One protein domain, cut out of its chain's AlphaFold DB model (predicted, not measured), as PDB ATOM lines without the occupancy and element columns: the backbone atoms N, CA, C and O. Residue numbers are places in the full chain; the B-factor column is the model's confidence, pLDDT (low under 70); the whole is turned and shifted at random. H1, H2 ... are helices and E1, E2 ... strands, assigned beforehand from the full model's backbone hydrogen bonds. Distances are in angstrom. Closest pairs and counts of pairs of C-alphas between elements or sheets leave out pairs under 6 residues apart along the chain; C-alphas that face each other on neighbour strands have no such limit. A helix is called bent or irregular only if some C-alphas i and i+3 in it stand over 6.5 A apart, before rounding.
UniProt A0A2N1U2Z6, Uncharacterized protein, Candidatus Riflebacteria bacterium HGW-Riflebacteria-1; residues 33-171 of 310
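What this domain is: This is residues 33 to 171 of the 310 residues of an uncharacterized protein of Candidatus Riflebacteria bacterium HGW-Riflebacteria-1 (UniProt A0A2N1U2Z6). Two twisted sheets stand face to face with their strands crossed, a sandwich of the five strands E3, E1, E6, E7, E8 and the four strands E2, E4, E5, E9, with one short helix, H1, at one end where the chain passes from E3 to E4. Residues 66 to 82 link E2 to E3 and are tied to E3 by short pairings, while at the opposite edge of the five-stranded sheet E8 runs on into E9 of the other sheet. The printed part has 139 residues, with named elements in the order E1 E2 E3 H1 E4 E5 E6 E7 E8 E9, and is mostly strand. The first sheet is mixed, the second antiparallel. The whole is compact, with a radius of gyration of the C-alphas of 14.3 A and spans of 42 by 33 by 25 A.

How they stand to each other: In the larger, strongly twisted sheet, E1, residues 33 to 42, is antiparallel to the edge strand E3, residues 83 to 93, at 161 degrees, with N 37 and O 88 2.8 A apart. E1 is parallel to E6, residues 133 to 140, at 25 degrees, with N 136 and O 38 2.8 A apart. E6, E7, residues 146 to 153, and E8, residues 156 to 158, form a meander, each strand the antiparallel neighbour of the one before; N 137 and O 150, and N 158 and O 151, are each 2.8 A apart. In the other sheet, E4, residues 104 to 111, is antiparallel to E2, residues 61 to 65, with N 64 and O 107 2.8 A apart. E4 and E5, residues 117 to 125, form a hairpin, with N 108 and O 121 2.8 A apart; E5 bends by 63 degrees at residue 120. E5 is antiparallel to the edge strand E9, residues 161 to 165, with N 122 and O 164 2.8 A apart. The facing parts of the sheets are 10.0 A centre to centre, their strands at 50 degrees. The closest C-alphas of E7 and E9 are those of Pro 146 and Ser 165, 6.4 A apart. H1, residues 94 to 101, only grazes both sheets; it is irregular, with C-alphas 95 and 98 7.3 A apart, and 2 of 4 O i to N i+4 pairs are within hydrogen-bond range.

Where its parts are: E1 begins at C-alpha 33, (259.419, 290.337, 314.041), and is 28.9 A long. E3 is 32.1 A, E6 22.3 A and E4 22.1 A long. E9 ends at C-alpha 165, (270.238, 317.828, 313.014).

The domain as a whole: The C-alphas farthest apart, those of Ser 95 and Thr 171, are 43.2 A apart. The printed part has no cut. The links E1 to E2 and E2 to E3 are long. The mean pLDDT of the printed part is 75.7; 33 residues are under 70, among them 44 to 56 and 126 to 133.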
ATOM      1  N   THR A  33     260.380 289.274 313.778       81.12
ATOM      2  CA  THR A  33     259.419 290.337 314.041       81.12
ATOM      3  C   THR A  33     259.677 291.480 313.073       81.12
ATOM      4  O   THR A  33     260.805 291.955 312.920       81.12
ATOM      5  N   THR A  34     258.612 291.950 312.431       82.06
ATOM      6  CA  THR A  34     258.665 293.159 311.610       82.06
ATOM      7  C   THR A  34     258.486 294.381 312.495       82.06
ATOM      8  O   THR A  34     257.457 294.561 313.146       82.06
ATOM      9  N   VAL A  35     259.496 295.240 312.490       78.06
ATOM     10  CA  VAL A  35     259.455 296.560 313.105       78.06
ATOM     11  C   VAL A  35     259.001 297.548 312.044       78.06
ATOM     12  O   VAL A  35     259.638 297.656 310.997       78.06
ATOM     13  N   THR A  36     257.941 298.299 312.335       82.19
ATOM     14  CA  THR A  36     257.482 299.406 311.491       82.19
ATOM     15  C   THR A  36     257.618 300.720 312.249       82.19
ATOM     16  O   THR A  36     257.179 300.838 313.395       82.19
ATOM     17  N   LYS A  37     258.221 301.720 311.605       80.75
ATOM     18  CA  LYS A  37     258.267 303.110 312.071       80.75
ATOM     19  C   LYS A  37     257.600 303.994 311.042       80.75
ATOM     20  O   LYS A  37     257.970 303.953 309.876       80.75
ATOM     21  N   VAL A  38     256.632 304.791 311.465       80.12
ATOM     22  CA  VAL A  38     255.996 305.760 310.571       80.12
ATOM     23  C   VAL A  38     256.662 307.104 310.780       80.12
ATOM     24  O   VAL A  38     256.671 307.602 311.904       80.12
ATOM     25  N   VAL A  39     257.215 307.675 309.712       79.75
ATOM     26  CA  VAL A  39     257.748 309.036 309.722       79.75
ATOM     27  C   VAL A  39     256.742 309.959 309.055       79.75
ATOM     28  O   VAL A  39     256.460 309.816 307.868       79.75
ATOM     29  N   ASN A  40     256.209 310.907 309.818       80.94
ATOM     30  CA  ASN A  40     255.383 311.982 309.278       80.94
ATOM     31  C   ASN A  40     256.291 313.067 308.681       80.94
ATOM     32  O   ASN A  40     257.134 313.624 309.391       80.94
ATOM     33  N   MET A  41     256.146 313.326 307.381       76.12
ATOM     34  CA  MET A  41     256.957 314.269 306.609       76.12
ATOM     35  C   MET A  41     256.071 315.338 305.952       76.12
ATOM     36  O   MET A  41     255.019 314.994 305.416       76.12
ATOM     37  N   PRO A  42     256.476 316.616 305.931       74.00
ATOM     38  CA  PRO A  42     255.709 317.674 305.269       74.00
ATOM     39  C   PRO A  42     255.585 317.457 303.752       74.00
ATOM     40  O   PRO A  42     256.567 317.115 303.083       74.00
ATOM     41  N   ALA A  43     254.387 317.656 303.197       72.06
ATOM     42  CA  ALA A  43     254.080 317.401 301.785       72.06
ATOM     43  C   ALA A  43     254.623 318.474 300.821       72.06
ATOM     44  O   ALA A  43     254.707 318.242 299.614       72.06
ATOM     45  N   ASP A  44     254.998 319.638 301.343       65.06
ATOM     46  CA  ASP A  44     255.710 320.707 300.635       65.06
ATOM     47  C   ASP A  44     257.204 320.381 300.427       65.06
ATOM     48  O   ASP A  44     257.835 320.870 299.481       65.06
ATOM     49  N   VAL A  45     257.766 319.510 301.273       64.19
ATOM     50  CA  VAL A  45     259.172 319.085 301.218       64.19
ATOM     51  C   VAL A  45     259.335 317.718 300.577       64.19
ATOM     52  O   VAL A  45     260.212 317.551 299.728       64.19
ATOM     53  N   VAL A  46     258.515 316.743 300.971       69.31
ATOM     54  CA  VAL A  46     258.718 315.333 300.627       69.31
ATOM     55  C   VAL A  46     257.583 314.791 299.773       69.31
ATOM     56  O   VAL A  46     256.416 315.007 300.067       69.31
ATOM     57  N   SER A  47     257.921 314.090 298.689       69.75
ATOM     58  CA  SER A  47     256.932 313.542 297.765       69.75
ATOM     59  C   SER A  47     256.460 312.173 298.235       69.75
ATOM     60  O   SER A  47     257.278 311.319 298.561       69.75
ATOM     61  N   GLY A  48     255.148 311.938 298.223       55.03
ATOM     62  CA  GLY A  48     254.540 310.652 298.567       55.03
ATOM     63  C   GLY A  48     254.688 309.550 297.498       55.03
ATOM     64  O   GLY A  48     253.751 308.803 297.267       55.03
ATOM     65  N   GLY A  49     255.791 309.473 296.758       57.12
ATOM     66  CA  GLY A  49     255.871 308.587 295.588       57.12
ATOM     67  C   GLY A  49     256.668 309.239 294.475       57.12
ATOM     68  O   GLY A  49     257.891 309.142 294.383       57.12
ATOM     69  N   GLU A  50     255.889 309.962 293.684       47.97
ATOM     70  CA  GLU A  50     256.241 310.883 292.603       47.97
ATOM     71  C   GLU A  50     255.366 312.148 292.746       47.97
ATOM     72  O   GLU A  50     255.005 312.778 291.754       47.97
ATOM     73  N   SER A  51     254.926 312.482 293.974       43.06
ATOM     74  CA  SER A  51     254.044 313.637 294.193       43.06
ATOM     75  C   SER A  51     254.689 314.893 293.613       43.06
ATOM     76  O   SER A  51     255.790 315.287 293.997       43.06
ATOM     77  N   LEU A  52     253.976 315.520 292.678       49.16
ATOM     78  CA  LEU A  52     254.451 316.631 291.855       49.16
ATOM     79  C   LEU A  52     254.615 317.939 292.647       49.16
ATOM     80  O   LEU A  52     254.880 318.971 292.049       49.16
ATOM     81  N   ARG A  53     254.407 317.934 293.970       48.72
ATOM     82  CA  ARG A  53     254.423 319.137 294.821       48.72
ATOM     83  C   ARG A  53     255.692 319.311 295.650       48.72
ATOM     84  O   ARG A  53     255.924 320.401 296.158       48.72
ATOM     85  N   ALA A  54     256.493 318.264 295.800       53.69
ATOM     86  CA  ALA A  54     257.529 318.225 296.821       53.69
ATOM     87  C   ALA A  54     258.951 318.396 296.276       53.69
ATOM     88  O   ALA A  54     259.269 317.970 295.166       53.69
ATOM     89  N   ALA A  55     259.816 318.979 297.109       59.94
ATOM     90  CA  ALA A  55     261.228 319.234 296.818       59.94
ATOM     91  C   ALA A  55     262.053 317.957 296.607       59.94
ATOM     92  O   ALA A  55     262.964 317.930 295.786       59.94
ATOM     93  N   VAL A  56     261.758 316.914 297.384       68.81
ATOM     94  CA  VAL A  56     262.583 315.711 297.496       68.81
ATOM     95  C   VAL A  56     261.684 314.480 297.492       68.81
ATOM     96  O   VAL A  56     260.683 314.423 298.197       68.81
ATOM     97  N   SER A  57     262.034 313.445 296.730       76.25
ATOM     98  CA  SER A  57     261.327 312.160 296.831       76.25
ATOM     99  C   SER A  57     261.608 311.490 298.177       76.25
ATOM    100  O   SER A  57     262.770 311.383 298.568       76.25
ATOM    101  N   PHE A  58     260.581 310.944 298.844       75.69
ATOM    102  CA  PHE A  58     260.763 310.135 300.061       75.69
ATOM    103  C   PHE A  58     261.766 308.980 299.870       75.69
ATOM    104  O   PHE A  58     262.433 308.582 300.817       75.69
ATOM    105  N   LYS A  59     261.953 308.494 298.632       78.25
ATOM    106  CA  LYS A  59     262.933 307.450 298.278       78.25
ATOM    107  C   LYS A  59     264.390 307.869 298.509       78.25
ATOM    108  O   LYS A  59     265.264 307.012 298.587       78.25
ATOM    109  N   LYS A  60     264.671 309.176 298.572       79.81
ATOM    110  CA  LYS A  60     266.002 309.708 298.907       79.81
ATOM    111  C   LYS A  60     266.255 309.680 300.418       79.81
ATOM    112  O   LYS A  60     267.400 309.859 300.825       79.81
ATOM    113  N   PHE A  61     265.225 309.452 301.235       80.31
ATOM    114  CA  PHE A  61     265.360 309.280 302.674       80.31
ATOM    115  C   PHE A  61     265.569 307.812 303.019       80.31
ATOM    116  O   PHE A  61     264.903 306.913 302.505       80.31
ATOM    117  N   LYS A  62     266.481 307.583 303.952       86.69
ATOM    118  CA  LYS A  62     266.736 306.285 304.555       86.69
ATOM    119  C   LYS A  62     266.651 306.442 306.057       86.69
ATOM    120  O   LYS A  62     267.340 307.279 306.639       86.69
ATOM    121  N   LEU A  63     265.805 305.638 306.681       86.50
ATOM    122  CA  LEU A  63     265.732 305.575 308.130       86.50
ATOM    123  C   LEU A  63     266.656 304.463 308.611       86.50
ATOM    124  O   LEU A  63     266.559 303.330 308.149       86.50
ATOM    125  N   TYR A  64     267.542 304.796 309.535       86.88
ATOM    126  CA  TYR A  64     268.409 303.846 310.207       86.88
ATOM    127  C   TYR A  64     267.987 303.724 311.662       86.88
ATOM    128  O   TYR A  64     267.809 304.726 312.359       86.88
ATOM    129  N   LEU A  65     267.862 302.483 312.108       82.25
ATOM    130  CA  LEU A  65     267.802 302.122 313.510       82.25
ATOM    131  C   LEU A  65     269.137 301.471 313.856       82.25
ATOM    132  O   LEU A  65     269.418 300.369 313.387       82.25
ATOM    133  N   ASN A  66     269.962 302.144 314.657       83.44
ATOM    134  CA  ASN A  66     271.334 301.703 314.891       83.44
ATOM    135  C   ASN A  66     272.061 301.458 313.544       83.44
ATOM    136  O   ASN A  66     272.104 302.351 312.696       83.44
ATOM    137  N   ASN A  67     272.568 300.244 313.309       84.12
ATOM    138  CA  ASN A  67     273.248 299.862 312.066       84.12
ATOM    139  C   ASN A  67     272.304 299.263 311.008       84.12
ATOM    140  O   ASN A  67     272.757 298.808 309.957       84.12
ATOM    141  N   HIS A  68     270.998 299.251 311.267       84.69
ATOM    142  CA  HIS A  68     270.003 298.649 310.396       84.69
ATOM    143  C   HIS A  68     269.289 299.702 309.555       84.69
ATOM    144  O   HIS A  68     268.608 300.578 310.085       84.69
ATOM    145  N   GLN A  69     269.408 299.595 308.233       90.00
ATOM    146  CA  GLN A  69     268.623 300.405 307.307       90.00
ATOM    147  C   GLN A  69     267.209 299.826 307.184       90.00
ATOM    148  O   GLN A  69     267.041 298.659 306.835       90.00
ATOM    149  N   LEU A  70     266.197 300.651 307.430       89.19
ATOM    150  CA  LEU A  70     264.802 300.300 307.204       89.19
ATOM    151  C   LEU A  70     264.422 300.577 305.744       89.19
ATOM    152  O   LEU A  70     264.934 301.496 305.097       89.19
ATOM    153  N   THR A  71     263.487 299.786 305.232       88.44
ATOM    154  CA  THR A  71     262.939 299.907 303.881       88.44
ATOM    155  C   THR A  71     261.734 300.836 303.903       88.44
ATOM    156  O   THR A  71     260.782 300.587 304.636       88.44
ATOM    157  N   ALA A  72     261.762 301.903 303.104       86.81
ATOM    158  CA  ALA A  72     260.608 302.780 302.936       86.81
ATOM    159  C   ALA A  72     259.482 302.040 302.195       86.81
ATOM    160  O   ALA A  72     259.701 301.489 301.115       86.81
ATOM    161  N   GLY A  73     258.287 302.036 302.771       85.06
ATOM    162  CA  GLY A  73     257.054 301.601 302.133       85.06
ATOM    163  C   GLY A  73     256.330 302.757 301.446       85.06
ATOM    164  O   GLY A  73     256.797 303.897 301.435       85.06
ATOM    165  N   GLU A  74     255.183 302.445 300.847       83.56
ATOM    166  CA  GLU A  74     254.367 303.435 300.152       83.56
ATOM    167  C   GLU A  74     253.810 304.470 301.143       83.56
ATOM    168  O   GLU A  74     253.215 304.091 302.156       83.56
ATOM    169  N   PRO A  75     254.022 305.768 300.895       83.50
ATOM    170  CA  PRO A  75     253.585 306.808 301.806       83.50
ATOM    171  C   PRO A  75     252.106 307.154 301.604       83.50
ATOM    172  O   PRO A  75     251.601 307.194 300.482       83.50
ATOM    173  N   THR A  76     251.413 307.470 302.694       85.50
ATOM    174  CA  THR A  76     249.990 307.829 302.678       85.50
ATOM    175  C   THR A  76     249.805 309.301 303.013       85.50
ATOM    176  O   THR A  76     250.369 309.785 303.992       85.50
ATOM    177  N   ILE A  77     249.016 310.025 302.216       81.81
ATOM    178  CA  ILE A  77     248.672 311.418 302.528       81.81
ATOM    179  C   ILE A  77     247.804 311.461 303.788       81.81
ATOM    180  O   ILE A  77     246.860 310.680 303.923       81.81
ATOM    181  N   ASN A  78     248.135 312.355 304.714       79.50
ATOM    182  CA  ASN A  78     247.340 312.543 305.918       79.50
ATOM    183  C   ASN A  78     246.037 313.284 305.619       79.50
ATOM    184  O   ASN A  78     245.879 313.924 304.579       79.50
ATOM    185  N   ALA A  79     245.086 313.192 306.550       75.56
ATOM    186  CA  ALA A  79     243.765 313.807 306.413       75.56
ATOM    187  C   ALA A  79     243.814 315.344 306.284       75.56
ATOM    188  O   ALA A  79     242.868 315.938 305.772       75.56
ATOM    189  N   ASP A  80     244.905 315.971 306.733       73.19
ATOM    190  CA  ASP A  80     245.179 317.402 306.571       73.19
ATOM    191  C   ASP A  80     245.567 317.785 305.130       73.19
ATOM    192  O   ASP A  80     245.423 318.939 304.741       73.19
ATOM    193  N   GLY A  81     246.023 316.827 304.314       71.00
ATOM    194  CA  GLY A  81     246.574 317.077 302.983       71.00
ATOM    195  C   GLY A  81     247.927 317.804 302.987       71.00
ATOM    196  O   GLY A  81     248.437 318.135 301.914       71.00
ATOM    197  N   GLU A  82     248.508 318.042 304.163       75.50
ATOM    198  CA  GLU A  82     249.716 318.851 304.374       75.50
ATOM    199  C   GLU A  82     250.941 317.994 304.709       75.50
ATOM    200  O   GLU A  82     252.074 318.469 304.623       75.50
ATOM    201  N   SER A  83     250.743 316.719 305.046       77.94
ATOM    202  CA  SER A  83     251.832 315.794 305.356       77.94
ATOM    203  C   SER A  83     251.626 314.398 304.758       77.94
ATOM    204  O   SER A  83     250.514 313.985 304.424       77.94
ATOM    205  N   TYR A  84     252.724 313.658 304.629       81.94
ATOM    206  CA  TYR A  84     252.764 312.246 304.266       81.94
ATOM    207  C   TYR A  84     253.231 311.413 305.458       81.94
ATOM    208  O   TYR A  84     254.243 311.723 306.082       81.94
ATOM    209  N   ASP A  85     252.535 310.318 305.730       85.00
ATOM    210  CA  ASP A  85     253.004 309.262 306.617       85.00
ATOM    211  C   ASP A  85     253.777 308.237 305.781       85.00
ATOM    212  O   ASP A  85     253.205 307.543 304.941       85.00
ATOM    213  N   VAL A  86     255.092 308.161 305.986       85.00
ATOM    214  CA  VAL A  86     255.980 307.225 305.289       85.00
ATOM    215  C   VAL A  86     256.313 306.063 306.229       85.00
ATOM    216  O   VAL A  86     257.023 306.273 307.219       85.00
ATOM    217  N   PRO A  87     255.826 304.836 305.974       87.69
ATOM    218  CA  PRO A  87     256.214 303.682 306.769       87.69
ATOM    219  C   PRO A  87     257.636 303.247 306.402       87.69
ATOM    220  O   PRO A  87     258.001 303.187 305.235       87.69
ATOM    221  N   PHE A  88     258.436 302.900 307.397       86.94
ATOM    222  CA  PHE A  88     259.763 302.317 307.257       86.94
ATOM    223  C   PHE A  88     259.778 300.989 308.000       86.94
ATOM    224  O   PHE A  88     259.478 300.950 309.194       86.94
ATOM    225  N   THR A  89     260.111 299.904 307.307       88.25
ATOM    226  CA  THR A  89     260.023 298.549 307.854       88.25
ATOM    227  C   THR A  89     261.352 297.814 307.813       88.25
ATOM    228  O   THR A  89     262.182 298.010 306.924       88.25
ATOM    229  N   ILE A  90     261.562 296.941 308.789       87.75
ATOM    230  CA  ILE A  90     262.631 295.945 308.771       87.75
ATOM    231  C   ILE A  90     262.166 294.694 309.509       87.75
ATOM    232  O   ILE A  90     261.460 294.793 310.511       87.75
ATOM    233  N   SER A  91     262.570 293.520 309.033       86.81
ATOM    234  CA  SER A  91     262.361 292.257 309.739       86.81
ATOM    235  C   SER A  91     263.652 291.860 310.450       86.81
ATOM    236  O   SER A  91     264.695 291.717 309.811       86.81
ATOM    237  N   LEU A  92     263.583 291.703 311.771       82.88
ATOM    238  CA  LEU A  92     264.703 291.315 312.633       82.88
ATOM    239  C   LEU A  92     264.325 290.067 313.444       82.88
ATOM    240  O   LEU A  92     263.138 289.886 313.726       82.88
ATOM    241  N   PRO A  93     265.287 289.223 313.857       84.62
ATOM    242  CA  PRO A  93     265.005 288.138 314.791       84.62
ATOM    243  C   PRO A  93     264.351 288.665 316.076       84.62
ATOM    244  O   PRO A  93     264.829 289.631 316.672       84.62
ATOM    245  N   SER A  94     263.274 288.032 316.537       78.69
ATOM    246  CA  SER A  94     262.485 288.472 317.697       78.69
ATOM    247  C   SER A  94     263.326 288.614 318.972       78.69
ATOM    248  O   SER A  94     263.056 289.478 319.802       78.69
ATOM    249  N   SER A  95     264.393 287.821 319.096       75.25
ATOM    250  CA  SER A  95     265.357 287.870 320.201       75.25
ATOM    251  C   SER A  95     266.233 289.130 320.232       75.25
ATOM    252  O   SER A  95     266.762 289.451 321.294       75.25
ATOM    253  N   VAL A  96     266.378 289.863 319.118       74.56
ATOM    254  CA  VAL A  96     267.238 291.063 319.030       74.56
ATOM    255  C   VAL A  96     266.460 292.377 318.941       74.56
ATOM    256  O   VAL A  96     267.032 293.444 319.142       74.56
ATOM    257  N   VAL A  97     265.148 292.327 318.689       71.88
ATOM    258  CA  VAL A  97     264.284 293.511 318.513       71.88
ATOM    259  C   VAL A  97     264.386 294.473 319.697       71.88
ATOM    260  O   VAL A  97     264.650 295.657 319.506       71.88
ATOM    261  N   SER A  98     264.242 293.975 320.927       66.31
ATOM    262  CA  SER A  98     264.282 294.815 322.132       66.31
ATOM    263  C   SER A  98     265.662 295.440 322.367       66.31
ATOM    264  O   SER A  98     265.746 296.616 322.720       66.31
ATOM    265  N   SER A  99     266.744 294.688 322.135       70.56
ATOM    266  CA  SER A  99     268.123 295.171 322.307       70.56
ATOM    267  C   SER A  99     268.580 296.133 321.205       70.56
ATOM    268  O   SER A  99     269.445 296.974 321.456       70.56
ATOM    269  N   GLU A 100     268.004 296.029 320.006       70.00
ATOM    270  CA  GLU A 100     268.295 296.905 318.862       70.00
ATOM    271  C   GLU A 100     267.396 298.153 318.809       70.00
ATOM    272  O   GLU A 100     267.734 299.129 318.141       70.00
ATOM    273  N   LEU A 101     266.267 298.159 319.528       67.50
ATOM    274  CA  LEU A 101     265.334 299.290 319.559       67.50
ATOM    275  C   LEU A 101     265.486 300.196 320.778       67.50
ATOM    276  O   LEU A 101     265.394 301.416 320.636       67.50
ATOM    277  N   VAL A 102     265.649 299.628 321.973       71.19
ATOM    278  CA  VAL A 102     265.559 300.399 323.219       71.19
ATOM    279  C   VAL A 102     266.898 301.059 323.540       71.19
ATOM    280  O   VAL A 102     267.920 300.393 323.695       71.19
ATOM    281  N   GLY A 103     266.894 302.387 323.660       69.31
ATOM    282  CA  GLY A 103     268.084 303.169 324.006       69.31
ATOM    283  C   GLY A 103     269.084 303.319 322.864       69.31
ATOM    284  O   GLY A 103     270.225 303.712 323.103       69.31
ATOM    285  N   LYS A 104     268.675 303.003 321.632       82.00
ATOM    286  CA  LYS A 104     269.519 303.123 320.442       82.00
ATOM    287  C   LYS A 104     269.219 304.401 319.668       82.00
ATOM    288  O   LYS A 104     268.132 304.975 319.753       82.00
ATOM    289  N   SER A 105     270.219 304.840 318.909       82.38
ATOM    290  CA  SER A 105     270.090 305.981 318.011       82.38
ATOM    291  C   SER A 105     269.222 305.608 316.813       82.38
ATOM    292  O   SER A 105     269.458 304.598 316.146       82.38
ATOM    293  N   VAL A 106     268.250 306.458 316.516       83.06
ATOM    294  CA  VAL A 106     267.505 306.487 315.262       83.06
ATOM    295  C   VAL A 106     268.029 307.672 314.468       83.06
ATOM    296  O   VAL A 106     268.120 308.783 314.988       83.06
ATOM    297  N   SER A 107     268.380 307.453 313.206       85.12
ATOM    298  CA  SER A 107     268.804 308.534 312.317       85.12
ATOM    299  C   SER A 107     268.093 308.440 310.983       85.12
ATOM    300  O   SER A 107     268.136 307.394 310.338       85.12
ATOM    301  N   ALA A 108     267.484 309.533 310.542       81.06
ATOM    302  CA  ALA A 108     267.069 309.680 309.160       81.06
ATOM    303  C   ALA A 108     268.209 310.344 308.386       81.06
ATOM    304  O   ALA A 108     268.665 311.440 308.725       81.06
ATOM    305  N   LYS A 109     268.675 309.663 307.348       83.38
ATOM    306  CA  LYS A 109     269.668 310.169 306.407       83.38
ATOM    307  C   LYS A 109     268.998 310.479 305.081       83.38
ATOM    308  O   LYS A 109     268.015 309.835 304.712       83.38
ATOM    309  N   ILE A 110     269.546 311.444 304.361       77.19
ATOM    310  CA  ILE A 110     269.122 311.796 303.010       77.19
ATOM    311  C   ILE A 110     270.297 311.618 302.054       77.19
ATOM    312  O   ILE A 110     271.420 312.033 302.344       77.19
ATOM    313  N   THR A 111     270.049 310.987 300.910       76.69
ATOM    314  CA  THR A 111     271.029 310.923 299.826       76.69
ATOM    315  C   THR A 111     271.029 312.247 299.064       76.69
ATOM    316  O   THR A 111     270.059 312.571 298.365       76.69
ATOM    317  N   VAL A 112     272.126 312.998 299.184       71.25
ATOM    318  CA  VAL A 112     272.375 314.225 298.416       71.25
ATOM    319  C   VAL A 112     272.703 313.930 296.953       71.25
ATOM    320  O   VAL A 112     273.048 312.802 296.611       71.25
ATOM    321  N   ASN A 113     272.596 314.927 296.069       65.50
ATOM    322  CA  ASN A 113     272.821 314.764 294.618       65.50
ATOM    323  C   ASN A 113     274.209 314.200 294.260       65.50
ATOM    324  O   ASN A 113     274.398 313.634 293.191       65.50
ATOM    325  N   THR A 114     275.189 314.302 295.163       68.25
ATOM    326  CA  THR A 114     276.510 313.672 294.998       68.25
ATOM    327  C   THR A 114     276.493 312.154 295.228       68.25
ATOM    328  O   THR A 114     277.539 311.513 295.168       68.25
ATOM    329  N   GLY A 115     275.336 311.568 295.555       72.75
ATOM    330  CA  GLY A 115     275.193 310.174 295.979       72.75
ATOM    331  C   GLY A 115     275.638 309.915 297.422       72.75
ATOM    332  O   GLY A 115     275.535 308.788 297.897       72.75
ATOM    333  N   THR A 116     276.118 310.942 298.129       80.00
ATOM    334  CA  THR A 116     276.547 310.837 299.531       80.00
ATOM    335  C   THR A 116     275.339 310.880 300.463       80.00
ATOM    336  O   THR A 116     274.372 311.592 300.205       80.00
ATOM    337  N   GLU A 117     275.374 310.128 301.559       84.56
ATOM    338  CA  GLU A 117     274.361 310.231 302.611       84.56
ATOM    339  C   GLU A 117     274.768 311.269 303.650       84.56
ATOM    340  O   GLU A 117     275.871 311.211 304.192       84.56
ATOM    341  N   VAL A 118     273.852 312.185 303.949       81.31
ATOM    342  CA  VAL A 118     274.002 313.183 305.011       81.31
ATOM    343  C   VAL A 118     272.981 312.888 306.100       81.31
ATOM    344  O   VAL A 118     271.832 312.537 305.807       81.31
ATOM    345  N   THR A 119     273.393 312.995 307.363       84.25
ATOM    346  CA  THR A 119     272.486 312.814 308.499       84.25
ATOM    347  C   THR A 119     271.552 314.009 308.570       84.25
ATOM    348  O   THR A 119     271.947 315.088 308.985       84.25
ATOM    349  N   TYR A 120     270.297 313.820 308.171       80.00
ATOM    350  CA  TYR A 120     269.300 314.885 308.198       80.00
ATOM    351  C   TYR A 120     268.848 315.158 309.636       80.00
ATOM    352  O   TYR A 120     268.825 316.299 310.094       80.00
ATOM    353  N   ILE A 121     268.540 314.095 310.381       85.50
ATOM    354  CA  ILE A 121     268.196 314.173 311.800       85.50
ATOM    355  C   ILE A 121     268.556 312.871 312.514       85.50
ATOM    356  O   ILE A 121     268.428 311.784 311.950       85.50
ATOM    357  N   SER A 122     268.986 312.971 313.767       86.50
ATOM    358  CA  SER A 122     269.249 311.840 314.654       86.50
ATOM    359  C   SER A 122     268.742 312.116 316.065       86.50
ATOM    360  O   SER A 122     268.679 313.266 316.495       86.50
ATOM    361  N   PHE A 123     268.322 311.069 316.766       84.44
ATOM    362  CA  PHE A 123     267.844 311.130 318.145       84.44
ATOM    363  C   PHE A 123     267.922 309.745 318.784       84.44
ATOM    364  O   PHE A 123     267.943 308.727 318.096       84.44
ATOM    365  N   THR A 124     267.920 309.686 320.110       82.19
ATOM    366  CA  THR A 124     267.861 308.411 320.832       82.19
ATOM    367  C   THR A 124     266.414 308.029 321.103       82.19
ATOM    368  O   THR A 124     265.634 308.834 321.625       82.19
ATOM    369  N   TYR A 125     266.058 306.792 320.755       73.50
ATOM    370  CA  TYR A 125     264.731 306.233 320.975       73.50
ATOM    371  C   TYR A 125     264.715 305.344 322.226       73.50
ATOM    372  O   TYR A 125     265.310 304.271 322.251       73.50
ATOM    373  N   THR A 126     264.038 305.792 323.285       67.88
ATOM    374  CA  THR A 126     263.948 305.093 324.583       67.88
ATOM    375  C   THR A 126     262.494 304.824 324.979       67.88
ATOM    376  O   THR A 126     262.000 305.448 325.922       67.88
ATOM    377  N   PRO A 127     261.753 303.945 324.282       64.12
ATOM    378  CA  PRO A 127     260.446 303.540 324.775       64.12
ATOM    379  C   PRO A 127     260.601 302.585 325.969       64.12
ATOM    380  O   PRO A 127     261.582 301.848 326.075       64.12
ATOM    381  N   THR A 128     259.602 302.553 326.850       56.72
ATOM    382  CA  THR A 128     259.506 301.578 327.952       56.72
ATOM    383  C   THR A 128     259.199 300.155 327.464       56.72
ATOM    384  O   THR A 128     259.489 299.193 328.169       56.72
ATOM    385  N   SER A 129     258.634 300.015 326.259       58.84
ATOM    386  CA  SER A 129     258.420 298.756 325.530       58.84
ATOM    387  C   SER A 129     258.293 299.040 324.025       58.84
ATOM    388  O   SER A 129     257.761 300.077 323.638       58.84
ATOM    389  N   SER A 130     258.792 298.161 323.149       55.00
ATOM    390  CA  SER A 130     258.690 298.364 321.695       55.00
ATOM    391  C   SER A 130     257.307 297.964 321.175       55.00
ATOM    392  O   SER A 130     256.948 296.788 321.248       55.00
ATOM    393  N   ALA A 131     256.553 298.907 320.610       61.19
ATOM    394  CA  ALA A 131     255.380 298.580 319.803       61.19
ATOM    395  C   ALA A 131     255.790 298.242 318.363       61.19
ATOM    396  O   ALA A 131     256.832 298.687 317.872       61.19
ATOM    397  N   THR A 132     254.938 297.508 317.648       61.59
ATOM    398  CA  THR A 132     255.107 297.248 316.208       61.59
ATOM    399  C   THR A 132     254.712 298.440 315.327       61.59
ATOM    400  O   THR A 132     254.990 298.412 314.130       61.59
ATOM    401  N   SER A 133     254.095 299.487 315.893       63.94
ATOM    402  CA  SER A 133     253.562 300.642 315.156       63.94
ATOM    403  C   SER A 133     253.772 301.973 315.897       63.94
ATOM    404  O   SER A 133     252.816 302.663 316.252       63.94
ATOM    405  N   ASP A 134     255.025 302.340 316.156       74.06
ATOM    406  CA  ASP A 134     255.335 303.659 316.722       74.06
ATOM    407  C   ASP A 134     255.319 304.739 315.630       74.06
ATOM    408  O   ASP A 134     255.822 304.527 314.516       74.06
ATOM    409  N   LYS A 135     254.786 305.919 315.965       76.81
ATOM    410  CA  LYS A 135     254.767 307.086 315.077       76.81
ATOM    411  C   LYS A 135     255.828 308.090 315.512       76.81
ATOM    412  O   LYS A 135     255.909 308.458 316.683       76.81
ATOM    413  N   ILE A 136     256.639 308.525 314.557       77.62
ATOM    414  CA  ILE A 136     257.704 309.509 314.722       77.62
ATOM    415  C   ILE A 136     257.361 310.677 313.804       77.62
ATOM    416  O   ILE A 136     257.241 310.521 312.592       77.62
ATOM    417  N   THR A 137     257.208 311.862 314.367       78.38
ATOM    418  CA  THR A 137     256.965 313.078 313.597       78.38
ATOM    419  C   THR A 137     258.219 313.926 313.622       78.38
ATOM    420  O   THR A 137     258.727 314.253 314.694       78.38
ATOM    421  N   VAL A 138     258.715 314.286 312.439       77.62
ATOM    422  CA  VAL A 138     259.830 315.224 312.293       77.62
ATOM    423  C   VAL A 138     259.251 316.576 311.904       77.62
ATOM    424  O   VAL A 138     258.652 316.720 310.842       77.62
ATOM    425  N   THR A 139     259.424 317.573 312.765       75.31
ATOM    426  CA  THR A 139     258.991 318.941 312.474       75.31
ATOM    427  C   THR A 139     260.074 319.653 311.678       75.31
ATOM    428  O   THR A 139     261.248 319.614 312.049       75.31
ATOM    429  N   VAL A 140     259.680 320.328 310.601       69.81
ATOM    430  CA  VAL A 140     260.576 321.062 309.702       69.81
ATOM    431  C   VAL A 140     260.146 322.531 309.664       69.81
ATOM    432  O   VAL A 140     258.955 322.825 309.748       69.81
ATOM    433  N   ASN A 141     261.095 323.466 309.589       70.06
ATOM    434  CA  ASN A 141     260.786 324.890 309.433       70.06
ATOM    435  C   ASN A 141     260.549 325.288 307.962       70.06
ATOM    436  O   ASN A 141     260.750 324.500 307.041       70.06
ATOM    437  N   ALA A 142     260.185 326.554 307.735       60.22
ATOM    438  CA  ALA A 142     259.965 327.112 306.395       60.22
ATOM    439  C   ALA A 142     261.225 327.125 305.503       60.22
ATOM    440  O   ALA A 142     261.122 327.242 304.285       60.22
ATOM    441  N   SER A 143     262.415 327.005 306.097       62.16
ATOM    442  CA  SER A 143     263.697 326.860 305.393       62.16
ATOM    443  C   SER A 143     264.091 325.397 305.179       62.16
ATOM    444  O   SER A 143     265.217 325.114 304.779       62.16
ATOM    445  N   LEU A 144     263.168 324.472 305.434       62.19
ATOM    446  CA  LEU A 144     263.325 323.037 305.245       62.19
ATOM    447  C   LEU A 144     264.409 322.395 306.128       62.19
ATOM    448  O   LEU A 144     265.007 321.387 305.759       62.19
ATOM    449  N   GLN A 145     264.647 322.967 307.311       72.56
ATOM    450  CA  GLN A 145     265.518 322.391 308.337       72.56
ATOM    451  C   GLN A 145     264.692 321.619 309.373       72.56
ATOM    452  O   GLN A 145     263.668 322.139 309.833       72.56
ATOM    453  N   PRO A 146     265.130 320.425 309.802       76.44
ATOM    454  CA  PRO A 146     264.493 319.720 310.901       76.44
ATOM    455  C   PRO A 146     264.717 320.485 312.209       76.44
ATOM    456  O   PRO A 146     265.855 320.705 312.627       76.44
ATOM    457  N   ILE A 147     263.621 320.875 312.858       78.38
ATOM    458  CA  ILE A 147     263.617 321.657 314.102       78.38
ATOM    459  C   ILE A 147     263.163 320.857 315.324       78.38
ATOM    460  O   ILE A 147     263.271 321.347 316.446       78.38
ATOM    461  N   GLY A 148     262.660 319.635 315.142       80.00
ATOM    462  CA  GLY A 148     262.247 318.805 316.267       80.00
ATOM    463  C   GLY A 148     261.773 317.411 315.882       80.00
ATOM    464  O   GLY A 148     261.523 317.117 314.711       80.00
ATOM    465  N   VAL A 149     261.639 316.563 316.902       83.12
ATOM    466  CA  VAL A 149     261.059 315.219 316.812       83.12
ATOM    467  C   VAL A 149     260.016 315.065 317.905       83.12
ATOM    468  O   VAL A 149     260.288 315.387 319.061       83.12
ATOM    469  N   SER A 150     258.851 314.527 317.564       83.19
ATOM    470  CA  SER A 150     257.909 313.985 318.539       83.19
ATOM    471  C   SER A 150     257.679 312.504 318.266       83.19
ATOM    472  O   SER A 150     257.692 312.053 317.121       83.19
ATOM    473  N   ILE A 151     257.533 311.723 319.332       81.44
ATOM    474  CA  ILE A 151     257.369 310.275 319.233       81.44
ATOM    475  C   ILE A 151     256.129 309.878 320.015       81.44
ATOM    476  O   ILE A 151     255.949 310.304 321.154       81.44
ATOM    477  N   VAL A 152     255.289 309.048 319.407       80.56
ATOM    478  CA  VAL A 152     254.141 308.417 320.055       80.56
ATOM    479  C   VAL A 152     254.349 306.911 320.009       80.56
ATOM    480  O   VAL A 152     254.370 306.316 318.929       80.56
ATOM    481  N   SER A 153     254.499 306.303 321.184       80.12
ATOM    482  CA  SER A 153     254.644 304.858 321.345       80.12
ATOM    483  C   SER A 153     253.490 304.311 322.168       80.12
ATOM    484  O   SER A 153     253.196 304.825 323.247       80.12
ATOM    485  N   ASN A 154     252.792 303.302 321.641       77.19
ATOM    486  CA  ASN A 154     251.579 302.742 322.256       77.19
ATOM    487  C   ASN A 154     250.530 303.808 322.640       77.19
ATOM    488  O   ASN A 154     249.882 303.719 323.680       77.19
ATOM    489  N   GLY A 155     250.384 304.851 321.816       76.12
ATOM    490  CA  GLY A 155     249.452 305.956 322.067       76.12
ATOM    491  C   GLY A 155     249.910 306.966 323.126       76.12
ATOM    492  O   GLY A 155     249.180 307.916 323.397       76.12
ATOM    493  N   LEU A 156     251.108 306.804 323.698       79.06
ATOM    494  CA  LEU A 156     251.673 307.716 324.689       79.06
ATOM    495  C   LEU A 156     252.843 308.523 324.107       79.06
ATOM    496  O   LEU A 156     253.664 307.973 323.367       79.06
ATOM    497  N   PRO A 157     252.956 309.822 324.437       81.81
ATOM    498  CA  PRO A 157     254.087 310.633 324.015       81.81
ATOM    499  C   PRO A 157     255.377 310.172 324.707       81.81
ATOM    500  O   PRO A 157     255.421 310.001 325.926       81.81
ATOM    501  N   VAL A 158     256.442 310.011 323.924       81.06
ATOM    502  CA  VAL A 158     257.798 309.691 324.387       81.06
ATOM    503  C   VAL A 158     258.704 310.876 324.082       81.06
ATOM    504  O   VAL A 158     258.671 311.432 322.984       81.06
ATOM    505  N   THR A 159     259.527 311.267 325.055       80.12
ATOM    506  CA  THR A 159     260.485 312.366 324.881       80.12
ATOM    507  C   THR A 159     261.766 311.833 324.234       80.12
ATOM    508  O   THR A 159     262.437 311.005 324.854       80.12
ATOM    509  N   PRO A 160     262.132 312.267 323.013       81.12
ATOM    510  CA  PRO A 160     263.433 311.937 322.447       81.12
ATOM    511  C   PRO A 160     264.546 312.656 323.213       81.12
ATOM    512  O   PRO A 160     264.372 313.776 323.693       81.12
ATOM    513  N   THR A 161     265.719 312.034 323.289       80.50
ATOM    514  CA  THR A 161     266.927 312.656 323.852       80.50
ATOM    515  C   THR A 161     268.034 312.716 322.805       80.50
ATOM    516  O   THR A 161     268.041 311.937 321.850       80.50
ATOM    517  N   GLY A 162     268.961 313.669 322.957       79.19
ATOM    518  CA  GLY A 162     270.101 313.816 322.045       79.19
ATOM    519  C   GLY A 162     269.697 314.130 320.603       79.19
ATOM    520  O   GLY A 162     270.295 313.587 319.680       79.19
ATOM    521  N   VAL A 163     268.660 314.952 320.407       83.06
ATOM    522  CA  VAL A 163     268.243 315.375 319.065       83.06
ATOM    523  C   VAL A 163     269.354 316.220 318.447       83.06
ATOM    524  O   VAL A 163     269.689 317.283 318.966       83.06
ATOM    525  N   ALA A 164     269.907 315.744 317.338       83.69
ATOM    526  CA  ALA A 164     270.880 316.459 316.528       83.69
ATOM    527  C   ALA A 164     270.404 316.489 315.074       83.69
ATOM    528  O   ALA A 164     269.904 315.491 314.551       83.69
ATOM    529  N   SER A 165     270.567 317.632 314.421       82.19
ATOM    530  CA  SER A 165     270.238 317.828 313.014       82.19
ATOM    531  C   SER A 165     271.396 318.478 312.276       82.19
ATOM    532  O   SER A 165     272.163 319.254 312.849       82.19
ATOM    533  N   GLU A 166     271.493 318.181 310.985       77.94
ATOM    534  CA  GLU A 166     272.331 318.940 310.065       77.94
ATOM    535  C   GLU A 166     271.437 319.694 309.085       77.94
ATOM    536  O   GLU A 166     270.327 319.273 308.750       77.94
ATOM    537  N   THR A 167     271.919 320.844 308.619       72.00
ATOM    538  CA  THR A 167     271.246 321.551 307.532       72.00
ATOM    539  C   THR A 167     271.624 320.883 306.221       72.00
ATOM    540  O   THR A 167     272.792 320.872 305.844       72.00
ATOM    541  N   VAL A 168     270.627 320.363 305.511       71.06
ATOM    542  CA  VAL A 168     270.794 319.881 304.139       71.06
ATOM    543  C   VAL A 168     270.250 320.950 303.204       71.06
ATOM    544  O   VAL A 168     269.093 321.351 303.324       71.06
ATOM    545  N   ASP A 169     271.083 321.430 302.283       69.88
ATOM    546  CA  ASP A 169     270.664 322.426 301.301       69.88
ATOM    547  C   ASP A 169     269.747 321.788 300.250       69.88
ATOM    548  O   ASP A 169     270.190 321.191 299.264       69.88
ATOM    549  N   LEU A 170     268.438 321.922 300.465       64.75
ATOM    550  CA  LEU A 170     267.441 321.396 299.542       64.75
ATOM    551  C   LEU A 170     267.266 322.256 298.277       64.75
ATOM    552  O   LEU A 170     266.590 321.820 297.340       64.75
ATOM    553  N   THR A 171     267.907 323.431 298.178       63.50
ATOM    554  CA  THR A 171     267.908 324.229 296.934       63.50
ATOM    555  C   THR A 171     268.621 323.503 295.791       63.50
ATOM    556  O   THR A 171     268.346 323.752 294.616       63.50
TER     557      THR A 171